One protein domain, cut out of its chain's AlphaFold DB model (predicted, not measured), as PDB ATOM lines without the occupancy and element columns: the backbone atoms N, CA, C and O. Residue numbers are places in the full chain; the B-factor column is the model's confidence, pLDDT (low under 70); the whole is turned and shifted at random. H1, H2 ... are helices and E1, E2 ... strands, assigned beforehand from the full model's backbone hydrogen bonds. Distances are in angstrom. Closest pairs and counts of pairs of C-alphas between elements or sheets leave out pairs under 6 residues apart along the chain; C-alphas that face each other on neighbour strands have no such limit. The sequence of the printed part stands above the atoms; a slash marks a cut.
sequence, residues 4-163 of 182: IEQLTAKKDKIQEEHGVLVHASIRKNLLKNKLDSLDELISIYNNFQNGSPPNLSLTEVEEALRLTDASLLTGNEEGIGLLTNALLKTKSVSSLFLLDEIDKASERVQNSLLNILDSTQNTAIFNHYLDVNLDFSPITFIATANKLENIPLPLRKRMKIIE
ATOM      1  N   ILE A   4     156.366 186.089 179.731       84.38
ATOM      2  CA  ILE A   4     155.270 185.609 178.879       84.38
ATOM      3  C   ILE A   4     154.914 184.153 179.205       84.38
ATOM      4  O   ILE A   4     153.734 183.826 179.323       84.38
ATOM      5  N   GLU A   5     155.908 183.284 179.418       85.06
ATOM      6  CA  GLU A   5     155.662 181.908 179.867       85.06
ATOM      7  C   GLU A   5     154.962 181.884 181.232       85.06
ATOM      8  O   GLU A   5     154.035 181.098 181.420       85.06
ATOM      9  N   GLN A   6     155.368 182.743 182.180       86.69
ATOM     10  CA  GLN A   6     154.739 182.820 183.510       86.69
ATOM     11  C   GLN A   6     153.273 183.246 183.418       86.69
ATOM     12  O   GLN A   6     152.408 182.614 184.027       86.69
ATOM     13  N   LEU A   7     152.987 184.275 182.620       85.75
ATOM     14  CA  LEU A   7     151.629 184.763 182.391       85.75
ATOM     15  C   LEU A   7     150.759 183.704 181.701       85.75
ATOM     16  O   LEU A   7     149.623 183.481 182.117       85.75
ATOM     17  N   THR A   8     151.303 183.014 180.695       86.94
ATOM     18  CA  THR A   8     150.585 181.972 179.942       86.94
ATOM     19  C   THR A   8     150.269 180.769 180.829       86.94
ATOM     20  O   THR A   8     149.116 180.366 180.926       86.94
ATOM     21  N   ALA A   9     151.251 180.266 181.583       88.06
ATOM     22  CA  ALA A   9     151.035 179.157 182.513       88.06
ATOM     23  C   ALA A   9     149.998 179.504 183.596       88.06
ATOM     24  O   ALA A   9     149.184 178.666 183.991       88.06
ATOM     25  N   LYS A  10     150.000 180.757 184.077       89.75
ATOM     26  CA  LYS A  10     148.995 181.219 185.036       89.75
ATOM     27  C   LYS A  10     147.605 181.295 184.412       89.75
ATOM     28  O   LYS A  10     146.636 180.888 185.057       89.75
ATOM     29  N   LYS A  11     147.507 181.797 183.180       87.19
ATOM     30  CA  LYS A  11     146.261 181.846 182.413       87.19
ATOM     31  C   LYS A  11     145.668 180.448 182.253       87.19
ATOM     32  O   LYS A  11     144.509 180.269 182.615       87.19
ATOM     33  N   ASP A  12     146.456 179.473 181.805       87.38
ATOM     34  CA  ASP A  12     145.993 178.096 181.583       87.38
ATOM     35  C   ASP A  12     145.415 177.490 182.873       87.38
ATOM     36  O   ASP A  12     144.285 176.999 182.889       87.38
ATOM     37  N   LYS A  13     146.120 177.657 184.001       87.38
ATOM     38  CA  LYS A  13     145.642 177.212 185.319       87.38
ATOM     39  C   LYS A  13     144.313 177.867 185.722       87.38
ATOM     40  O   LYS A  13     143.419 177.198 186.236       87.38
ATOM     41  N   ILE A  14     144.159 179.176 185.504       82.44
ATOM     42  CA  ILE A  14     142.911 179.887 185.831       82.44
ATOM     43  C   ILE A  14     141.771 179.466 184.889       82.44
ATOM     44  O   ILE A  14     140.624 179.385 185.332       82.44
ATOM     45  N   GLN A  15     142.052 179.187 183.613       82.81
ATOM     46  CA  GLN A  15     141.047 178.711 182.657       82.81
ATOM     47  C   GLN A  15     140.494 177.336 183.051       82.81
ATOM     48  O   GLN A  15     139.275 177.145 183.021       82.81
ATOM     49  N   GLU A  16     141.356 176.418 183.495       82.12
ATOM     50  CA  GLU A  16     140.940 175.122 184.047       82.12
ATOM     51  C   GLU A  16     140.036 175.301 185.277       82.12
ATOM     52  O   GLU A  16     138.939 174.740 185.333       82.12
ATOM     53  N   GLU A  17     140.435 176.147 186.234       78.69
ATOM     54  CA  GLU A  17     139.634 176.442 187.430       78.69
ATOM     55  C   GLU A  17     138.276 177.080 187.080       78.69
ATOM     56  O   GLU A  17     137.245 176.738 187.669       78.69
ATOM     57  N   HIS A  18     138.248 177.991 186.101       75.25
ATOM     58  CA  HIS A  18     137.026 178.656 185.650       75.25
ATOM     59  C   HIS A  18     136.033 177.681 185.000       75.25
ATOM     60  O   HIS A  18     134.828 177.809 185.221       75.25
ATOM     61  N   GLY A  19     136.519 176.695 184.236       68.12
ATOM     62  CA  GLY A  19     135.683 175.670 183.601       68.12
ATOM     63  C   GLY A  19     134.969 174.747 184.596       68.12
ATOM     64  O   GLY A  19     133.873 174.266 184.316       68.12
ATOM     65  N   VAL A  20     135.550 174.546 185.784       66.75
ATOM     66  CA  VAL A  20     135.010 173.669 186.841       66.75
ATOM     67  C   VAL A  20     133.981 174.389 187.735       66.75
ATOM     68  O   VAL A  20     133.105 173.763 188.335       66.75
ATOM     69  N   LEU A  21     134.032 175.721 187.819       62.22
ATOM     70  CA  LEU A  21     133.210 176.536 188.724       62.22
ATOM     71  C   LEU A  21     131.857 176.933 188.100       62.22
ATOM     72  O   LEU A  21     131.645 178.067 187.672       62.22
ATOM     73  N   VAL A  22     130.891 176.007 188.107       55.19
ATOM     74  CA  VAL A  22     129.541 176.230 187.540       55.19
ATOM     75  C   VAL A  22     128.598 177.011 188.483       55.19
ATOM     76  O   VAL A  22     127.656 177.643 188.012       55.19
ATOM     77  N   HIS A  23     128.856 177.053 189.801       53.72
ATOM     78  CA  HIS A  23     127.840 177.476 190.790       53.72
ATOM     79  C   HIS A  23     128.110 178.758 191.607       53.72
ATOM     80  O   HIS A  23     127.220 179.197 192.331       53.72
ATOM     81  N   ALA A  24     129.271 179.414 191.493       59.78
ATOM     82  CA  ALA A  24     129.589 180.609 192.295       59.78
ATOM     83  C   ALA A  24     129.803 181.863 191.424       59.78
ATOM     84  O   ALA A  24     130.926 182.144 191.004       59.78
ATOM     85  N   SER A  25     128.742 182.651 191.184       66.19
ATOM     86  CA  SER A  25     128.776 183.855 190.322       66.19
ATOM     87  C   SER A  25     129.873 184.866 190.681       66.19
ATOM     88  O   SER A  25     130.518 185.408 189.787       66.19
ATOM     89  N   ILE A  26     130.129 185.108 191.972       68.62
ATOM     90  CA  ILE A  26     131.141 186.088 192.413       68.62
ATOM     91  C   ILE A  26     132.555 185.611 192.055       68.62
ATOM     92  O   ILE A  26     133.329 186.348 191.448       68.62
ATOM     93  N   ARG A  27     132.880 184.350 192.369       76.62
ATOM     94  CA  ARG A  27     134.191 183.759 192.056       76.62
ATOM     95  C   ARG A  27     134.408 183.657 190.547       76.62
ATOM     96  O   ARG A  27     135.512 183.903 190.074       76.62
ATOM     97  N   LYS A  28     133.346 183.368 189.791       77.88
ATOM     98  CA  LYS A  28     133.376 183.330 188.327       77.88
ATOM     99  C   LYS A  28     133.751 184.689 187.725       77.88
ATOM    100  O   LYS A  28     134.632 184.741 186.872       77.88
ATOM    101  N   ASN A  29     133.143 185.777 188.202       80.50
ATOM    102  CA  ASN A  29     133.455 187.131 187.729       80.50
ATOM    103  C   ASN A  29     134.887 187.554 188.078       80.50
ATOM    104  O   ASN A  29     135.581 188.110 187.233       80.50
ATOM    105  N   LEU A  30     135.361 187.240 189.289       82.00
ATOM    106  CA  LEU A  30     136.738 187.531 189.695       82.00
ATOM    107  C   LEU A  30     137.761 186.819 188.796       82.00
ATOM    108  O   LEU A  30     138.705 187.446 188.321       82.00
ATOM    109  N   LEU A  31     137.565 185.520 188.545       84.12
ATOM    110  CA  LEU A  31     138.450 184.745 187.670       84.12
ATOM    111  C   LEU A  31     138.422 185.272 186.234       84.12
ATOM    112  O   LEU A  31     139.473 185.361 185.610       84.12
ATOM    113  N   LYS A  32     137.248 185.680 185.736       85.62
ATOM    114  CA  LYS A  32     137.122 186.302 184.415       85.62
ATOM    115  C   LYS A  32     137.943 187.591 184.317       85.62
ATOM    116  O   LYS A  32     138.764 187.705 183.421       85.62
ATOM    117  N   ASN A  33     137.807 188.503 185.281       86.19
ATOM    118  CA  ASN A  33     138.573 189.753 185.283       86.19
ATOM    119  C   ASN A  33     140.093 189.505 185.319       86.19
ATOM    120  O   ASN A  33     140.857 190.235 184.688       86.19
ATOM    121  N   LYS A  34     140.543 188.475 186.055       87.69
ATOM    122  CA  LYS A  34     141.956 188.066 186.064       87.69
ATOM    123  C   LYS A  34     142.402 187.535 184.700       87.69
ATOM    124  O   LYS A  34     143.485 187.901 184.263       87.69
ATOM    125  N   LEU A  35     141.584 186.717 184.034       87.75
ATOM    126  CA  LEU A  35     141.873 186.218 182.684       87.75
ATOM    127  C   LEU A  35     141.986 187.356 181.672       87.75
ATOM    128  O   LEU A  35     142.993 187.427 180.977       87.75
ATOM    129  N   ASP A  36     141.018 188.275 181.664       88.69
ATOM    130  CA  ASP A  36     141.009 189.425 180.754       88.69
ATOM    131  C   ASP A  36     142.286 190.275 180.939       88.69
ATOM    132  O   ASP A  36     142.955 190.638 179.974       88.69
ATOM    133  N   SER A  37     142.695 190.503 182.193       89.12
ATOM    134  CA  SER A  37     143.931 191.235 182.512       89.12
ATOM    135  C   SER A  37     145.196 190.491 182.062       89.12
ATOM    136  O   SER A  37     146.143 191.110 181.579       89.12
ATOM    137  N   LEU A  38     145.245 189.165 182.233       89.62
ATOM    138  CA  LEU A  38     146.385 188.349 181.799       89.62
ATOM    139  C   LEU A  38     146.511 188.335 180.273       89.62
ATOM    140  O   LEU A  38     147.627 188.420 179.765       89.62
ATOM    141  N   ASP A  39     145.392 188.269 179.551       89.25
ATOM    142  CA  ASP A  39     145.372 188.312 178.087       89.25
ATOM    143  C   ASP A  39     145.930 189.630 177.545       89.25
ATOM    144  O   ASP A  39     146.777 189.627 176.644       89.25
ATOM    145  N   GLU A  40     145.518 190.753 178.132       88.00
ATOM    146  CA  GLU A  40     146.056 192.064 177.776       88.00
ATOM    147  C   GLU A  40     147.556 192.161 178.084       88.00
ATOM    148  O   GLU A  40     148.329 192.551 177.209       88.00
ATOM    149  N   LEU A  41     148.005 191.729 179.268       87.56
ATOM    150  CA  LEU A  41     149.431 191.746 179.619       87.56
ATOM    151  C   LEU A  41     150.276 190.894 178.668       87.56
ATOM    152  O   LEU A  41     151.333 191.341 178.221       87.56
ATOM    153  N   ILE A  42     149.815 189.690 178.316       88.06
ATOM    154  CA  ILE A  42     150.500 188.828 177.344       88.06
ATOM    155  C   ILE A  42     150.620 189.545 175.996       88.06
ATOM    156  O   ILE A  42     151.690 189.528 175.384       88.06
ATOM    157  N   SER A  43     149.552 190.202 175.532       86.50
ATOM    158  CA  SER A  43     149.588 190.981 174.290       86.50
ATOM    159  C   SER A  43     150.617 192.112 174.358       86.50
ATOM    160  O   SER A  43     151.439 192.239 173.450       86.50
ATOM    161  N   ILE A  44     150.632 192.877 175.451       84.50
ATOM    162  CA  ILE A  44     151.557 193.997 175.656       84.50
ATOM    163  C   ILE A  44     153.016 193.520 175.618       84.50
ATOM    164  O   ILE A  44     153.832 194.077 174.880       84.50
ATOM    165  N   TYR A  45     153.352 192.465 176.367       85.81
ATOM    166  CA  TYR A  45     154.721 191.943 176.405       85.81
ATOM    167  C   TYR A  45     155.158 191.325 175.072       85.81
ATOM    168  O   TYR A  45     156.311 191.495 174.673       85.81
ATOM    169  N   ASN A  46     154.254 190.662 174.343       84.88
ATOM    170  CA  ASN A  46     154.546 190.155 173.000       84.88
ATOM    171  C   ASN A  46     154.836 191.292 172.010       84.88
ATOM    172  O   ASN A  46     155.790 191.209 171.237       84.88
ATOM    173  N   ASN A  47     154.050 192.370 172.046       80.75
ATOM    174  CA  ASN A  47     154.252 193.526 171.169       80.75
ATOM    175  C   ASN A  47     155.618 194.188 171.401       80.75
ATOM    176  O   ASN A  47     156.274 194.594 170.442       80.75
ATOM    177  N   PHE A  48     156.073 194.238 172.654       76.69
ATOM    178  CA  PHE A  48     157.390 194.762 173.006       76.69
ATOM    179  C   PHE A  48     158.544 193.896 172.489       76.69
ATOM    180  O   PHE A  48     159.481 194.420 171.889       76.69
ATOM    181  N   GLN A  49     158.469 192.570 172.659       74.19
ATOM    182  CA  GLN A  49     159.506 191.646 172.174       74.19
ATOM    183  C   GLN A  49     159.611 191.630 170.639       74.19
ATOM    184  O   GLN A  49     160.699 191.460 170.094       74.19
ATOM    185  N   ASN A  50     158.500 191.870 169.934       69.81
ATOM    186  CA  ASN A  50     158.452 191.910 168.469       69.81
ATOM    187  C   ASN A  50     159.002 193.213 167.852       69.81
ATOM    188  O   ASN A  50     158.922 193.399 166.638       69.81
ATOM    189  N   GLY A  51     159.596 194.104 168.655       59.00
ATOM    190  CA  GLY A  51     160.475 195.154 168.146       59.00
ATOM    191  C   GLY A  51     159.779 196.330 167.468       59.00
ATOM    192  O   GLY A  51     160.410 197.003 166.658       59.00
ATOM    193  N   SER A  52     158.519 196.633 167.798       52.66
ATOM    194  CA  SER A  52     158.065 198.016 167.620       52.66
ATOM    195  C   SER A  52     158.777 198.864 168.673       52.66
ATOM    196  O   SER A  52     158.487 198.694 169.860       52.66
ATOM    197  N   PRO A  53     159.751 199.721 168.294       48.12
ATOM    198  CA  PRO A  53     160.319 200.643 169.257       48.12
ATOM    199  C   PRO A  53     159.172 201.491 169.815       48.12
ATOM    200  O   PRO A  53     158.254 201.822 169.056       48.12
ATOM    201  N   PRO A  54     159.204 201.843 171.111       50.03
ATOM    202  CA  PRO A  54     158.283 202.831 171.642       50.03
ATOM    203  C   PRO A  54     158.361 204.051 170.747       50.03
ATOM    204  O   PRO A  54     159.419 204.677 170.605       50.03
ATOM    205  N   ASN A  55     157.251 204.385 170.114       44.97
ATOM    206  CA  ASN A  55     157.147 205.693 169.532       44.97
ATOM    207  C   ASN A  55     156.969 206.583 170.759       44.97
ATOM    208  O   ASN A  55     155.844 206.768 171.189       44.97
ATOM    209  N   LEU A  56     158.060 207.075 171.373       47.62
ATOM    210  CA  LEU A  56     158.035 208.084 172.447       47.62
ATOM    211  C   LEU A  56     157.472 209.400 171.878       47.62
ATOM    212  O   LEU A  56     158.109 210.450 171.843       47.62
ATOM    213  N   SER A  57     156.263 209.317 171.353       44.09
ATOM    214  CA  SER A  57     155.380 210.391 171.032       44.09
ATOM    215  C   SER A  57     154.940 210.957 172.367       44.09
ATOM    216  O   SER A  57     154.613 210.216 173.292       44.09
ATOM    217  N   LEU A  58     154.861 212.279 172.463       44.00
ATOM    218  CA  LEU A  58     154.250 212.953 173.612       44.00
ATOM    219  C   LEU A  58     152.799 212.481 173.862       44.00
ATOM    220  O   LEU A  58     152.256 212.748 174.926       44.00
ATOM    221  N   THR A  59     152.189 211.767 172.904       43.19
ATOM    222  CA  THR A  59     150.902 211.068 173.042       43.19
ATOM    223  C   THR A  59     150.950 209.815 173.926       43.19
ATOM    224  O   THR A  59     149.920 209.460 174.477       43.19
ATOM    225  N   GLU A  60     152.100 209.142 174.063       48.31
ATOM    226  CA  GLU A  60     152.269 207.925 174.890       48.31
ATOM    227  C   GLU A  60     152.681 208.239 176.342       48.31
ATOM    228  O   GLU A  60     152.936 207.341 177.147       48.31
ATOM    229  N   VAL A  61     152.756 209.528 176.689       50.31
ATOM    230  CA  VAL A  61     152.901 209.983 178.073       50.31
ATOM    231  C   VAL A  61     151.531 209.865 178.739       50.31
ATOM    232  O   VAL A  61     150.718 210.782 178.636       50.31
ATOM    233  N   GLU A  62     151.251 208.737 179.394       55.44
ATOM    234  CA  GLU A  62     149.989 208.533 180.110       55.44
ATOM    235  C   GLU A  62     150.134 208.520 181.639       55.44
ATOM    236  O   GLU A  62     151.050 207.937 182.214       55.44
ATOM    237  N   GLU A  63     149.134 209.172 182.242       56.41
ATOM    238  CA  GLU A  63     148.702 209.211 183.641       56.41
ATOM    239  C   GLU A  63     149.719 209.723 184.684       56.41
ATOM    240  O   GLU A  63     150.685 209.071 185.078       56.41
ATOM    241  N   ALA A  64     149.433 210.921 185.210       58.59
ATOM    242  CA  ALA A  64     149.970 211.357 186.492       58.59
ATOM    243  C   ALA A  64     149.378 210.467 187.594       58.59
ATOM    244  O   ALA A  64     148.217 210.606 187.983       58.59
ATOM    245  N   LEU A  65     150.177 209.532 188.086       68.75
ATOM    246  CA  LEU A  65     149.855 208.656 189.198       68.75
ATOM    247  C   LEU A  65     149.983 209.455 190.494       68.75
ATOM    248  O   LEU A  65     151.081 209.646 191.022       68.75
ATOM    249  N   ARG A  66     148.847 209.918 191.020       68.81
ATOM    250  CA  ARG A  66     148.792 210.531 192.350       68.81
ATOM    251  C   ARG A  66     148.983 209.474 193.428       68.81
ATOM    252  O   ARG A  66     148.160 208.577 193.594       68.81
ATOM    253  N   LEU A  67     150.071 209.600 194.181       69.94
ATOM    254  CA  LEU A  67     150.477 208.589 195.160       69.94
ATOM    255  C   LEU A  67     149.809 208.718 196.535       69.94
ATOM    256  O   LEU A  67     149.975 207.842 197.384       69.94
ATOM    257  N   THR A  68     149.040 209.781 196.760       58.00
ATOM    258  CA  THR A  68     148.304 210.017 198.010       58.00
ATOM    259  C   THR A  68     147.184 209.000 198.252       58.00
ATOM    260  O   THR A  68     146.924 208.671 199.405       58.00
ATOM    261  N   ASP A  69     146.598 208.434 197.190       53.59
ATOM    262  CA  ASP A  69     145.513 207.434 197.256       53.59
ATOM    263  C   ASP A  69     145.995 206.000 196.937       53.59
ATOM    264  O   ASP A  69     145.205 205.062 196.808       53.59
ATOM    265  N   ALA A  70     147.314 205.804 196.824       56.12
ATOM    266  CA  ALA A  70     147.940 204.567 196.361       56.12
ATOM    267  C   ALA A  70     148.026 203.484 197.446       56.12
ATOM    268  O   ALA A  70     149.097 202.956 197.738       56.12
ATOM    269  N   SER A  71     146.890 203.082 198.019       57.12
ATOM    270  CA  SER A  71     146.833 201.896 198.890       57.12
ATOM    271  C   SER A  71     147.380 200.632 198.198       57.12
ATOM    272  O   SER A  71     147.848 199.719 198.882       57.12
ATOM    273  N   LEU A  72     147.381 200.606 196.852       70.19
ATOM    274  CA  LEU A  72     147.743 199.469 196.005       70.19
ATOM    275  C   LEU A  72     148.602 199.874 194.803       70.19
ATOM    276  O   LEU A  72     148.096 200.115 193.710       70.19
ATOM    277  N   LEU A  73     149.920 199.905 194.984       79.06
ATOM    278  CA  LEU A  73     150.856 200.222 193.903       79.06
ATOM    279  C   LEU A  73     151.032 199.043 192.921       79.06
ATOM    280  O   LEU A  73     150.910 199.224 191.713       79.06
ATOM    281  N   THR A  74     151.245 197.830 193.447       75.62
ATOM    282  CA  THR A  74     151.554 196.596 192.690       75.62
ATOM    283  C   THR A  74     150.446 195.530 192.753       75.62
ATOM    284  O   THR A  74     150.612 194.444 192.210       75.62
ATOM    285  N   GLY A  75     149.318 195.842 193.401       80.56
ATOM    286  CA  GLY A  75     148.155 194.960 193.564       80.56
ATOM    287  C   GLY A  75     148.143 194.160 194.875       80.56
ATOM    288  O   GLY A  75     149.188 193.875 195.457       80.56
ATOM    289  N   ASN A  76     146.946 193.810 195.353       81.00
ATOM    290  CA  ASN A  76     146.685 192.945 196.517       81.00
ATOM    291  C   ASN A  76     145.546 191.955 196.206       81.00
ATOM    292  O   ASN A  76     145.114 191.826 195.068       81.00
ATOM    293  N   GLU A  77     145.010 191.278 197.219       73.00
ATOM    294  CA  GLU A  77     143.869 190.366 197.054       73.00
ATOM    295  C   GLU A  77     142.582 191.055 196.553       73.00
ATOM    296  O   GLU A  77     141.730 190.397 195.956       73.00
ATOM    297  N   GLU A  78     142.452 192.370 196.747       74.88
ATOM    298  CA  GLU A  78     141.259 193.157 196.414       74.88
ATOM    299  C   GLU A  78     141.322 193.788 195.014       74.88
ATOM    300  O   GLU A  78     140.278 194.053 194.417       74.88
ATOM    301  N   GLY A  79     142.519 194.019 194.460       82.81
ATOM    302  CA  GLY A  79     142.652 194.674 193.161       82.81
ATOM    303  C   GLY A  79     144.044 194.619 192.540       82.81
ATOM    304  O   GLY A  79     145.060 194.472 193.212       82.81
ATOM    305  N   ILE A  80     144.072 194.795 191.218       84.62
ATOM    306  CA  ILE A  80     145.246 194.625 190.348       84.62
ATOM    307  C   ILE A  80     146.379 195.639 190.578       84.62
ATOM    308  O   ILE A  80     147.521 195.372 190.219       84.62
ATOM    309  N   GLY A  81     146.087 196.763 191.235       87.25
ATOM    310  CA  GLY A  81     147.060 197.806 191.558       87.25
ATOM    311  C   GLY A  81     147.214 198.874 190.477       87.25
ATOM    312  O   GLY A  81     146.881 198.673 189.310       87.25
ATOM    313  N   LEU A  82     147.710 200.039 190.889       83.94
ATOM    314  CA  LEU A  82     147.806 201.233 190.051       83.94
ATOM    315  C   LEU A  82     148.775 201.069 188.883       83.94
ATOM    316  O   LEU A  82     148.429 201.434 187.766       83.94
ATOM    317  N   LEU A  83     149.961 200.503 189.114       85.06
ATOM    318  CA  LEU A  83     150.964 200.380 188.055       85.06
ATOM    319  C   LEU A  83     150.547 199.380 186.981       85.06
ATOM    320  O   LEU A  83     150.729 199.632 185.795       85.06
ATOM    321  N   THR A  84     149.950 198.261 187.387       87.31
ATOM    322  CA  THR A  84     149.432 197.279 186.435       87.31
ATOM    323  C   THR A  84     148.223 197.837 185.684       87.31
ATOM    324  O   THR A  84     148.155 197.673 184.475       87.31
ATOM    325  N   ASN A  85     147.327 198.577 186.347       86.31
ATOM    326  CA  ASN A  85     146.252 199.297 185.656       86.31
ATOM    327  C   ASN A  85     146.780 200.306 184.632       86.31
ATOM    328  O   ASN A  85     146.251 200.371 183.528       86.31
ATOM    329  N   ALA A  86     147.811 201.077 184.985       82.06
ATOM    330  CA  ALA A  86     148.438 202.012 184.060       82.06
ATOM    331  C   ALA A  86     148.998 201.269 182.839       82.06
ATOM    332  O   ALA A  86     148.702 201.657 181.719       82.06
ATOM    333  N   LEU A  87     149.690 200.140 183.036       82.00
ATOM    334  CA  LEU A  87     150.182 199.312 181.926       82.00
ATOM    335  C   LEU A  87     149.064 198.788 181.016       82.00
ATOM    336  O   LEU A  87     149.196 198.821 179.794       82.00
ATOM    337  N   LEU A  88     147.960 198.315 181.599       83.62
ATOM    338  CA  LEU A  88     146.802 197.847 180.833       83.62
ATOM    339  C   LEU A  88     146.180 198.974 179.995       83.62
ATOM    340  O   LEU A  88     145.812 198.759 178.840       83.62
ATOM    341  N   LYS A  89     146.107 200.191 180.547       80.88
ATOM    342  CA  LYS A  89     145.598 201.371 179.834       80.88
ATOM    343  C   LYS A  89     146.531 201.830 178.716       80.88
ATOM    344  O   LYS A  89     146.058 202.026 177.596       80.88
ATOM    345  N   THR A  90     147.833 201.944 178.992       73.94
ATOM    346  CA  THR A  90     148.816 202.420 178.007       73.94
ATOM    347  C   THR A  90     149.045 201.417 176.883       73.94
ATOM    348  O   THR A  90     149.504 201.794 175.805       73.94
ATOM    349  N   LYS A  91     148.745 200.131 177.122       76.56
ATOM    350  CA  LYS A  91     148.957 199.015 176.187       76.56
ATOM    351  C   LYS A  91     150.405 198.898 175.696       76.56
ATOM    352  O   LYS A  91     150.668 198.309 174.648       76.56
ATOM    353  N   SER A  92     151.345 199.446 176.462       72.88
ATOM    354  CA  SER A  92     152.768 199.493 176.147       72.88
ATOM    355  C   SER A  92     153.581 199.398 177.433       72.88
ATOM    356  O   SER A  92     153.245 200.011 178.442       72.88
ATOM    357  N   VAL A  93     154.666 198.625 177.406       70.00
ATOM    358  CA  VAL A  93     155.613 198.514 178.534       70.00
ATOM    359  C   VAL A  93     156.704 199.571 178.491       70.00
ATOM    360  O   VAL A  93     157.374 199.787 179.489       70.00
ATOM    361  N   SER A  94     156.880 200.259 177.366       66.56
ATOM    362  CA  SER A  94     157.864 201.335 177.253       66.56
ATOM    363  C   SER A  94     157.204 202.707 177.412       66.56
ATOM    364  O   SER A  94     157.452 203.641 176.649       66.56
ATOM    365  N   SER A  95     156.334 202.805 178.411       74.06
ATOM    366  CA  SER A  95     155.619 204.025 178.769       74.06
ATOM    367  C   SER A  95     156.446 204.918 179.694       74.06
ATOM    368  O   SER A  95     157.388 204.480 180.362       74.06
ATOM    369  N   LEU A  96     156.059 206.193 179.750       82.38
ATOM    370  CA  LEU A  96     156.550 207.144 180.738       82.38
ATOM    371  C   LEU A  96     155.483 207.342 181.810       82.38
ATOM    372  O   LEU A  96     154.392 207.806 181.497       82.38
ATOM    373  N   PHE A  97     155.806 207.029 183.063       85.06
ATOM    374  CA  PHE A  97     154.911 207.199 184.204       85.06
ATOM    375  C   PHE A  97     155.321 208.413 185.031       85.06
ATOM    376  O   PHE A  97     156.475 208.531 185.455       85.06
ATOM    377  N   LEU A  98     154.366 209.307 185.287       86.81
ATOM    378  CA  LEU A  98     154.560 210.464 186.155       86.81
ATOM    379  C   LEU A  98     154.041 210.146 187.561       86.81
ATOM    380  O   LEU A  98     152.844 210.013 187.766       86.81
ATOM    381  N   LEU A  99     154.932 210.046 188.538       88.12
ATOM    382  CA  LEU A  99     154.623 209.892 189.956       88.12
ATOM    383  C   LEU A  99     154.450 211.281 190.578       88.12
ATOM    384  O   LEU A  99     155.433 211.990 190.800       88.12
ATOM    385  N   ASP A 100     153.211 211.682 190.833       87.88
ATOM    386  CA  ASP A 100     152.910 213.028 191.323       87.88
ATOM    387  C   ASP A 100     152.925 213.086 192.859       87.88
ATOM    388  O   ASP A 100     152.375 212.208 193.533       87.88
ATOM    389  N   GLU A 101     153.547 214.137 193.395       89.19
ATOM    390  CA  GLU A 101     153.627 214.468 194.822       89.19
ATOM    391  C   GLU A 101     154.166 213.321 195.692       89.19
ATOM    392  O   GLU A 101     153.584 212.949 196.719       89.19
ATOM    393  N   ILE A 102     155.313 212.749 195.303       89.94
ATOM    394  CA  ILE A 102     155.910 211.601 196.012       89.94
ATOM    395  C   ILE A 102     156.294 211.930 197.466       89.94
ATOM    396  O   ILE A 102     156.403 211.040 198.309       89.94
ATOM    397  N   ASP A 103     156.468 213.217 197.773       91.31
ATOM    398  CA  ASP A 103     156.727 213.752 199.109       91.31
ATOM    399  C   ASP A 103     155.510 213.694 200.044       91.31
ATOM    400  O   ASP A 103     155.663 213.851 201.255       91.31
ATOM    401  N   LYS A 104     154.313 213.454 199.497       89.69
ATOM    402  CA  LYS A 104     153.071 213.236 200.253       89.69
ATOM    403  C   LYS A 104     152.657 211.764 200.314       89.69
ATOM    404  O   LYS A 104     151.645 211.442 200.936       89.69
ATOM    405  N   ALA A 105     153.403 210.872 199.663       87.31
ATOM    406  CA  ALA A 105     153.115 209.446 199.676       87.31
ATOM    407  C   ALA A 105     153.315 208.853 201.082       87.31
ATOM    408  O   ALA A 105     154.223 209.243 201.815       87.31
ATOM    409  N   SER A 106     152.487 207.870 201.444       87.06
ATOM    410  CA  SER A 106     152.666 207.133 202.700       87.06
ATOM    411  C   SER A 106     153.974 206.331 202.703       87.06
ATOM    412  O   SER A 106     154.471 205.928 201.650       87.06
ATOM    413  N   GLU A 107     154.495 206.014 203.889       84.62
ATOM    414  CA  GLU A 107     155.713 205.204 204.040       84.62
ATOM    415  C   GLU A 107     155.606 203.849 203.321       84.62
ATOM    416  O   GLU A 107     156.551 203.403 202.672       84.62
ATOM    417  N   ARG A 108     154.426 203.213 203.350       83.06
ATOM    418  CA  ARG A 108     154.172 201.955 202.631       83.06
ATOM    419  C   ARG A 108     154.385 202.111 201.125       83.06
ATOM    420  O   ARG A 108     155.031 201.263 200.517       83.06
ATOM    421  N   VAL A 109     153.874 203.192 200.538       84.62
ATOM    422  CA  VAL A 109     154.028 203.484 199.103       84.62
ATOM    423  C   VAL A 109     155.481 203.791 198.771       84.62
ATOM    424  O   VAL A 109     156.013 203.253 197.803       84.62
ATOM    425  N   GLN A 110     156.146 204.597 199.600       86.00
ATOM    426  CA  GLN A 110     157.565 204.907 199.441       86.00
ATOM    427  C   GLN A 110     158.431 203.637 199.490       86.00
ATOM    428  O   GLN A 110     159.329 203.471 198.666       86.00
ATOM    429  N   ASN A 111     158.122 202.702 200.391       84.88
ATOM    430  CA  ASN A 111     158.812 201.418 200.476       84.88
ATOM    431  C   ASN A 111     158.549 200.533 199.253       84.88
ATOM    432  O   ASN A 111     159.485 199.939 198.724       84.88
ATOM    433  N   SER A 112     157.315 200.472 198.748       85.44
ATOM    434  CA  SER A 112     157.026 199.746 197.505       85.44
ATOM    435  C   SER A 112     157.773 200.339 196.305       85.44
ATOM    436  O   SER A 112     158.316 199.589 195.494       85.44
ATOM    437  N   LEU A 113     157.872 201.671 196.218       88.81
ATOM    438  CA  LEU A 113     158.622 202.356 195.162       88.81
ATOM    439  C   LEU A 113     160.115 202.025 195.170       88.81
ATOM    440  O   LEU A 113     160.730 202.057 194.109       88.81
ATOM    441  N   LEU A 114     160.706 201.682 196.321       88.62
ATOM    442  CA  LEU A 114     162.112 201.275 196.362       88.62
ATOM    443  C   LEU A 114     162.367 200.056 195.487       88.62
ATOM    444  O   LEU A 114     163.362 200.047 194.775       88.62
ATOM    445  N   ASN A 115     161.464 199.076 195.509       85.44
ATOM    446  CA  ASN A 115     161.603 197.859 194.714       85.44
ATOM    447  C   ASN A 115     161.330 198.133 193.226       85.44
ATOM    448  O   ASN A 115     161.975 197.555 192.361       85.44
ATOM    449  N   ILE A 116     160.403 199.049 192.924       88.69
ATOM    450  CA  ILE A 116     160.033 199.408 191.544       88.69
ATOM    451  C   ILE A 116     161.103 200.246 190.847       88.69
ATOM    452  O   ILE A 116     161.343 200.082 189.654       88.69
ATOM    453  N   LEU A 117     161.747 201.155 191.576       88.94
ATOM    454  CA  LEU A 117     162.774 202.043 191.029       88.94
ATOM    455  C   LEU A 117     164.179 201.428 191.080       88.94
ATOM    456  O   LEU A 117     165.140 202.052 190.633       88.94
ATOM    457  N   ASP A 118     164.329 200.230 191.645       88.75
ATOM    458  CA  ASP A 118     165.595 199.507 191.661       88.75
ATOM    459  C   ASP A 118     165.758 198.696 190.371       88.75
ATOM    460  O   ASP A 118     165.033 197.731 190.140       88.75
ATOM    461  N   SER A 119     166.745 199.057 189.546       81.94
ATOM    462  CA  SER A 119     167.027 198.387 188.267       81.94
ATOM    463  C   SER A 119     167.380 196.904 188.399       81.94
ATOM    464  O   SER A 119     167.364 196.180 187.408       81.94
ATOM    465  N   THR A 120     167.715 196.439 189.605       84.56
ATOM    466  CA  THR A 120     168.000 195.023 189.867       84.56
ATOM    467  C   THR A 120     166.753 194.216 190.225       84.56
ATOM    468  O   THR A 120     166.762 192.996 190.070       84.56
ATOM    469  N   GLN A 121     165.686 194.874 190.691       85.56
ATOM    470  CA  GLN A 121     164.458 194.223 191.167       85.56
ATOM    471  C   GLN A 121     163.257 194.469 190.253       85.56
ATOM    472  O   GLN A 121     162.318 193.674 190.235       85.56
ATOM    473  N   ASN A 122     163.282 195.545 189.468       89.12
ATOM    474  CA  ASN A 122     162.147 195.962 188.653       89.12
ATOM    475  C   ASN A 122     161.845 195.050 187.454       89.12
ATOM    476  O   ASN A 122     160.822 195.240 186.805       89.12
ATOM    477  N   THR A 123     162.678 194.043 187.187       89.25
ATOM    478  CA  THR A 123     162.452 193.035 186.141       89.25
ATOM    479  C   THR A 123     161.449 191.953 186.540       89.25
ATOM    480  O   THR A 123     160.911 191.266 185.677       89.25
ATOM    481  N   ALA A 124     161.188 191.778 187.839       89.19
ATOM    482  CA  ALA A 124     160.307 190.729 188.345       89.19
ATOM    483  C   ALA A 124     159.578 191.183 189.615       89.19
ATOM    484  O   ALA A 124     159.837 190.698 190.718       89.19
ATOM    485  N   ILE A 125     158.642 192.118 189.460       89.75
ATOM    486  CA  ILE A 125     157.810 192.588 190.569       89.75
ATOM    487  C   ILE A 125     156.570 191.714 190.669       89.75
ATOM    488  O   ILE A 125     155.774 191.626 189.735       89.75
ATOM    489  N   PHE A 126     156.390 191.093 191.827       88.44
ATOM    490  CA  PHE A 126     155.259 190.218 192.068       88.44
ATOM    491  C   PHE A 126     153.956 191.011 192.248       88.44
ATOM    492  O   PHE A 126     153.838 191.858 193.139       88.44
ATOM    493  N   ASN A 127     152.962 190.711 191.413       89.81
ATOM    494  CA  ASN A 127     151.604 191.217 191.542       89.81
ATOM    495  C   ASN A 127     150.758 190.190 192.303       89.81
ATOM    496  O   ASN A 127     150.426 189.129 191.774       89.81
ATOM    497  N   HIS A 128     150.376 190.516 193.538       88.75
ATOM    498  CA  HIS A 128     149.620 189.609 194.409       88.75
ATOM    499  C   HIS A 128     148.200 189.313 193.907       88.75
ATOM    500  O   HIS A 128     147.654 188.253 194.203       88.75
ATOM    501  N   TYR A 129     147.590 190.227 193.146       88.19
ATOM    502  CA  TYR A 129     146.250 190.018 192.597       88.19
ATOM    503  C   TYR A 129     146.263 188.945 191.508       88.19
ATOM    504  O   TYR A 129     145.417 188.047 191.492       88.19
ATOM    505  N   LEU A 130     147.228 189.036 190.595       87.88
ATOM    506  CA  LEU A 130     147.370 188.122 189.465       87.88
ATOM    507  C   LEU A 130     148.181 186.867 189.811       87.88
ATOM    508  O   LEU A 130     148.034 185.860 189.122       87.88
ATOM    509  N   ASP A 131     148.968 186.905 190.892       88.25
ATOM    510  CA  ASP A 131     149.893 185.845 191.314       88.25
ATOM    511  C   ASP A 131     150.909 185.515 190.200       88.25
ATOM    512  O   ASP A 131     151.090 184.366 189.796       88.25
ATOM    513  N   VAL A 132     151.518 186.577 189.654       89.81
ATOM    514  CA  VAL A 132     152.531 186.558 188.581       89.81
ATOM    515  C   VAL A 132     153.554 187.670 188.794       89.81
ATOM    516  O   VAL A 132     153.251 188.684 189.428       89.81
ATOM    517  N   ASN A 133     154.753 187.514 188.232       90.81
ATOM    518  CA  ASN A 133     155.731 188.599 188.168       90.81
ATOM    519  C   ASN A 133     155.530 189.437 186.904       90.81
ATOM    520  O   ASN A 133     155.222 188.899 185.841       90.81
ATOM    521  N   LEU A 134     155.749 190.743 187.026       89.81
ATOM    522  CA  LEU A 134     155.692 191.706 185.932       89.81
ATOM    523  C   LEU A 134     157.043 192.413 185.776       89.81
ATOM    524  O   LEU A 134     157.714 192.706 186.769       89.81
ATOM    525  N   ASP A 135     157.402 192.707 184.525       88.50
ATOM    526  CA  ASP A 135     158.565 193.527 184.178       88.50
ATOM    527  C   ASP A 135     158.167 195.001 184.135       88.50
ATOM    528  O   ASP A 135     157.322 195.390 183.321       88.50
ATOM    529  N   PHE A 136     158.800 195.811 184.974       87.75
ATOM    530  CA  PHE A 136     158.719 197.268 184.952       87.75
ATOM    531  C   PHE A 136     160.036 197.911 184.485       87.75
ATOM    532  O   PHE A 136     160.130 199.135 184.443       87.75
ATOM    533  N   SER A 137     161.052 197.122 184.116       87.19
ATOM    534  CA  SER A 137     162.349 197.639 183.661       87.19
ATOM    535  C   SER A 137     162.300 198.520 182.403       87.19
ATOM    536  O   SER A 137     163.097 199.460 182.345       87.19
ATOM    537  N   PRO A 138     161.381 198.325 181.428       84.62
ATOM    538  CA  PRO A 138     161.302 199.194 180.252       84.62
ATOM    539  C   PRO A 138     160.584 200.531 180.512       84.62
ATOM    540  O   PRO A 138     160.569 201.395 179.637       84.62
ATOM    541  N   ILE A 139     159.988 200.718 181.695       84.44
ATOM    542  CA  ILE A 139     159.185 201.901 182.021       84.44
ATOM    543  C   ILE A 139     160.090 203.017 182.528       84.44
ATOM    544  O   ILE A 139     160.927 202.828 183.412       84.44
ATOM    545  N   THR A 140     159.878 204.223 182.006       85.88
ATOM    546  CA  THR A 140     160.558 205.422 182.501       85.88
ATOM    547  C   THR A 140     159.701 206.111 183.553       85.88
ATOM    548  O   THR A 140     158.568 206.493 183.277       85.88
ATOM    549  N   PHE A 141     160.251 206.337 184.745       87.44
ATOM    550  CA  PHE A 141     159.561 207.054 185.817       87.44
ATOM    551  C   PHE A 141     160.063 208.498 185.929       87.44
ATOM    552  O   PHE A 141     161.263 208.741 186.065       87.44
ATOM    553  N   ILE A 142     159.137 209.455 185.930       90.50
ATOM    554  CA  ILE A 142     159.372 210.845 186.336       90.50
ATOM    555  C   ILE A 142     158.616 211.071 187.635       90.50
ATOM    556  O   ILE A 142     157.474 210.655 187.750       90.50
ATOM    557  N   ALA A 143     159.228 211.733 188.612       90.75
ATOM    558  CA  ALA A 143     158.581 212.033 189.883       90.75
ATOM    559  C   ALA A 143     158.563 213.539 190.155       90.75
ATOM    560  O   ALA A 143     159.537 214.232 189.853       90.75
ATOM    561  N   THR A 144     157.481 214.030 190.757       92.25
ATOM    562  CA  THR A 144     157.388 215.395 191.287       92.25
ATOM    563  C   THR A 144     157.415 215.360 192.811       92.25
ATOM    564  O   THR A 144     156.908 214.436 193.451       92.25
ATOM    565  N   ALA A 145     158.031 216.374 193.406       93.44
ATOM    566  CA  ALA A 145     158.028 216.584 194.844       93.44
ATOM    567  C   ALA A 145     158.129 218.076 195.129       93.44
ATOM    568  O   ALA A 145     158.909 218.778 194.484       93.44
ATOM    569  N   ASN A 146     157.373 218.549 196.116       91.69
ATOM    570  CA  ASN A 146     157.503 219.928 196.579       91.69
ATOM    571  C   ASN A 146     158.621 220.055 197.617       91.69
ATOM    572  O   ASN A 146     159.312 221.071 197.665       91.69
ATOM    573  N   LYS A 147     158.789 219.025 198.453       92.19
ATOM    574  CA  LYS A 147     159.755 218.985 199.554       92.19
ATOM    575  C   LYS A 147     160.656 217.765 199.451       92.19
ATOM    576  O   LYS A 147     160.219 216.637 199.675       92.19
ATOM    577  N   LEU A 148     161.934 217.985 199.145       92.31
ATOM    578  CA  LEU A 148     162.913 216.905 199.014       92.31
ATOM    579  C   LEU A 148     163.203 216.224 200.362       92.31
ATOM    580  O   LEU A 148     163.497 215.029 200.404       92.31
ATOM    581  N   GLU A 149     163.106 216.969 201.462       92.88
ATOM    582  CA  GLU A 149     163.331 216.492 202.826       92.88
ATOM    583  C   GLU A 149     162.337 215.410 203.269       92.88
ATOM    584  O   GLU A 149     162.693 214.550 204.074       92.88
ATOM    585  N   ASN A 150     161.131 215.407 202.699       91.50
ATOM    586  CA  ASN A 150     160.089 214.425 202.994       91.50
ATOM    587  C   ASN A 150     160.292 213.096 202.247       91.50
ATOM    588  O   ASN A 150     159.568 212.132 202.493       91.50
ATOM    589  N   ILE A 151     161.262 213.030 201.329       92.38
ATOM    590  CA  ILE A 151     161.564 211.823 200.562       92.38
ATOM    591  C   ILE A 151     162.698 211.054 201.261       92.38
ATOM    592  O   ILE A 151     163.809 211.587 201.424       92.38
ATOM    593  N   PRO A 152     162.484 209.774 201.622       92.69
ATOM    594  CA  PRO A 152     163.508 208.945 202.236       92.69
ATOM    595  C   PRO A 152     164.801 208.919 201.421       92.69
ATOM    596  O   PRO A 152     164.801 208.790 200.194       92.69
ATOM    597  N   LEU A 153     165.937 208.986 202.118       93.12
ATOM    598  CA  LEU A 153     167.257 208.924 201.490       93.12
ATOM    599  C   LEU A 153     167.444 207.701 200.560       93.12
ATOM    600  O   LEU A 153     168.047 207.874 199.499       93.12
ATOM    601  N   PRO A 154     166.932 206.492 200.881       92.75
ATOM    602  CA  PRO A 154     167.034 205.341 199.983       92.75
ATOM    603  C   PRO A 154     166.350 205.534 198.621       92.75
ATOM    604  O   PRO A 154     166.857 205.015 197.627       92.75
ATOM    605  N   LEU A 155     165.242 206.284 198.562       91.56
ATOM    606  CA  LEU A 155     164.572 206.631 197.304       91.56
ATOM    607  C   LEU A 155     165.364 207.702 196.557       91.56
ATOM    608  O   LEU A 155     165.652 207.538 195.377       91.56
ATOM    609  N   ARG A 156     165.807 208.753 197.261       92.50
ATOM    610  CA  ARG A 156     166.598 209.843 196.665       92.50
ATOM    611  C   ARG A 156     167.867 209.344 195.973       92.50
ATOM    612  O   ARG A 156     168.218 209.845 194.915       92.50
ATOM    613  N   LYS A 157     168.527 208.325 196.531       91.88
ATOM    614  CA  LYS A 157     169.723 207.702 195.932       91.88
ATOM    615  C   LYS A 157     169.458 206.980 194.604       91.88
ATOM    616  O   LYS A 157     170.408 206.735 193.871       91.88
ATOM    617  N   ARG A 158     168.203 206.635 194.307       91.00
ATOM    618  CA  ARG A 158     167.766 205.980 193.062       91.00
ATOM    619  C   ARG A 158     167.195 206.971 192.043       91.00
ATOM    620  O   ARG A 158     166.729 206.562 190.988       91.00
ATOM    621  N   MET A 159     167.218 208.269 192.350       91.19
ATOM    622  CA  MET A 159     166.626 209.317 191.524       91.19
ATOM    623  C   MET A 159     167.691 210.304 191.058       91.19
ATOM    624  O   MET A 159     168.580 210.699 191.813       91.19
ATOM    625  N   LYS A 160     167.552 210.778 189.820       93.44
ATOM    626  CA  LYS A 160     168.241 211.989 189.372       93.44
ATOM    627  C   LYS A 160     167.403 213.196 189.783       93.44
ATOM    628  O   LYS A 160     166.349 213.440 189.206       93.44
ATOM    629  N   ILE A 161     167.877 213.942 190.775       93.81
ATOM    630  CA  ILE A 161     167.173 215.121 191.287       93.81
ATOM    631  C   ILE A 161     167.438 216.306 190.354       93.81
ATOM    632  O   ILE A 161     168.587 216.608 190.031       93.81
ATOM    633  N   ILE A 162     166.363 216.966 189.922       94.94
ATOM    634  CA  ILE A 162     166.404 218.206 189.147       94.94
ATOM    635  C   ILE A 162     165.639 219.255 189.947       94.94
ATOM    636  O   ILE A 162     164.430 219.136 190.132       94.94
ATOM    637  N   GLU A 163     166.345 220.272 190.430       93.12
ATOM    638  CA  GLU A 163     165.727 221.378 191.157       93.12
ATOM    639  C   GLU A 163     165.169 222.404 190.170       93.12
ATOM    640  O   GLU A 163     165.884 222.926 189.311       93.12
TER     641      GLU A 163
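This is residues 4 to 163 of the 182 residues of the protein "ATPase_AAA_core domain-containing protein" of Glomus cerebriforme (UniProt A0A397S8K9). A long helical hairpin, H1 and H2, makes one end of an elongated model, and a small body of mixed parts makes the other. In that body a three-stranded sheet, E1 E2 E5, has H3 over one face, H4 and H5 pack on each other but are not on that sheet, and the short hairpin E3 and E4 lies between H1 and H4. The printed part has 160 residues, with five named helices and five named strands in the order H1 H2 E1 H3 E2 H4 E3 E4 E5 H5; the class is mixed, helices and strands. The larger sheet has the order E1 E2 E5, all parallel, and E3 and E4 form an antiparallel pair. The whole is compact by its radius of gyration of the C-alphas, 17.0 A, and spans 57 by 35 by 27 A.

Begin at H1, residues 4 to 20, and go on to H2, residues 25 to 49: they touch, closest at the C-alphas of Ile 4 and Ile 42, 6.0 A apart. This helical hairpin runs opposite ways at a shallow tilt of 22 degrees. Next come E1, residues 61 to 66, and H3, residues 82 to 90. H2 touches H3 with its residues 37 to 41 alone, closest at the C-alphas of Glu 40 and Leu 88, 6.6 A, the same way at a steep tilt of 61 degrees. Look then at E2, residues 96 to 100, a parallel neighbour of E1 at 24 degrees, with N 65 and O 98 within hydrogen-bond range at 2.7 A. E1, H3 and E2 form a strand-helix-strand unit, two parallel neighbour strands with a helix between them, and its crossover is right-handed. H3 is on the sheet at a height over the sheet of 9.5 A. It lies over E1, where 6 of its 9 C-alphas fall; with 2 on E2 it is only just not over that strand too. It runs along the strands, at 22 degrees to E1 on the local plane. Further on, H4, residues 107 to 116, is not on this sheet. E3, residues 125 to 127, and E4, residues 132 to 134, are a hairpin, antiparallel at 133 degrees, with N 134 and O 125 at 2.8 A. The closest C-alphas of H4 and E3 are those of Ile 116 and Ile 125, 7.2 A apart; those of H1 and E4 are Leu 7 and Val 132, 6.5 A apart. E5, residues 140 to 143, is an edge strand, parallel to E2 at 18 degrees, with N 99 and O 142 at 2.7 A. Last, H5, residues 153 to 156, touches H4, closest at the C-alphas of Leu 114 and Leu 155, 6.0 A. In H1, H2 and H3 every O i to N i+4 pair is within hydrogen-bond range, in H4 5 of 6, and H5 is too short for such a pair.

Find C-alpha 4 at (155.270, 185.609, 178.879); from there H1 runs 24.8 A to C-alpha 20. H2 begins at C-alpha 25, (128.776, 183.855, 190.322), and covers 36.5 A. E1 measures 14.9 A, H3 12.1 A, E2 12.6 A, H4 14.4 A and E5 10.1 A, with the shorter E3 and E4 before E5. H5 ends at C-alpha 156, (166.598, 209.843, 196.665).

The two C-alphas farthest apart are those of His 23 and Glu 163, at 58.0 A. The printed part has no cut. The links from H2 to E1, 11 residues, and from E1 to H3, 15 residues, are long. The mean pLDDT of the printed part is 80.4; look for values under 70 at residues 19 to 26, 50 to 71 and 94.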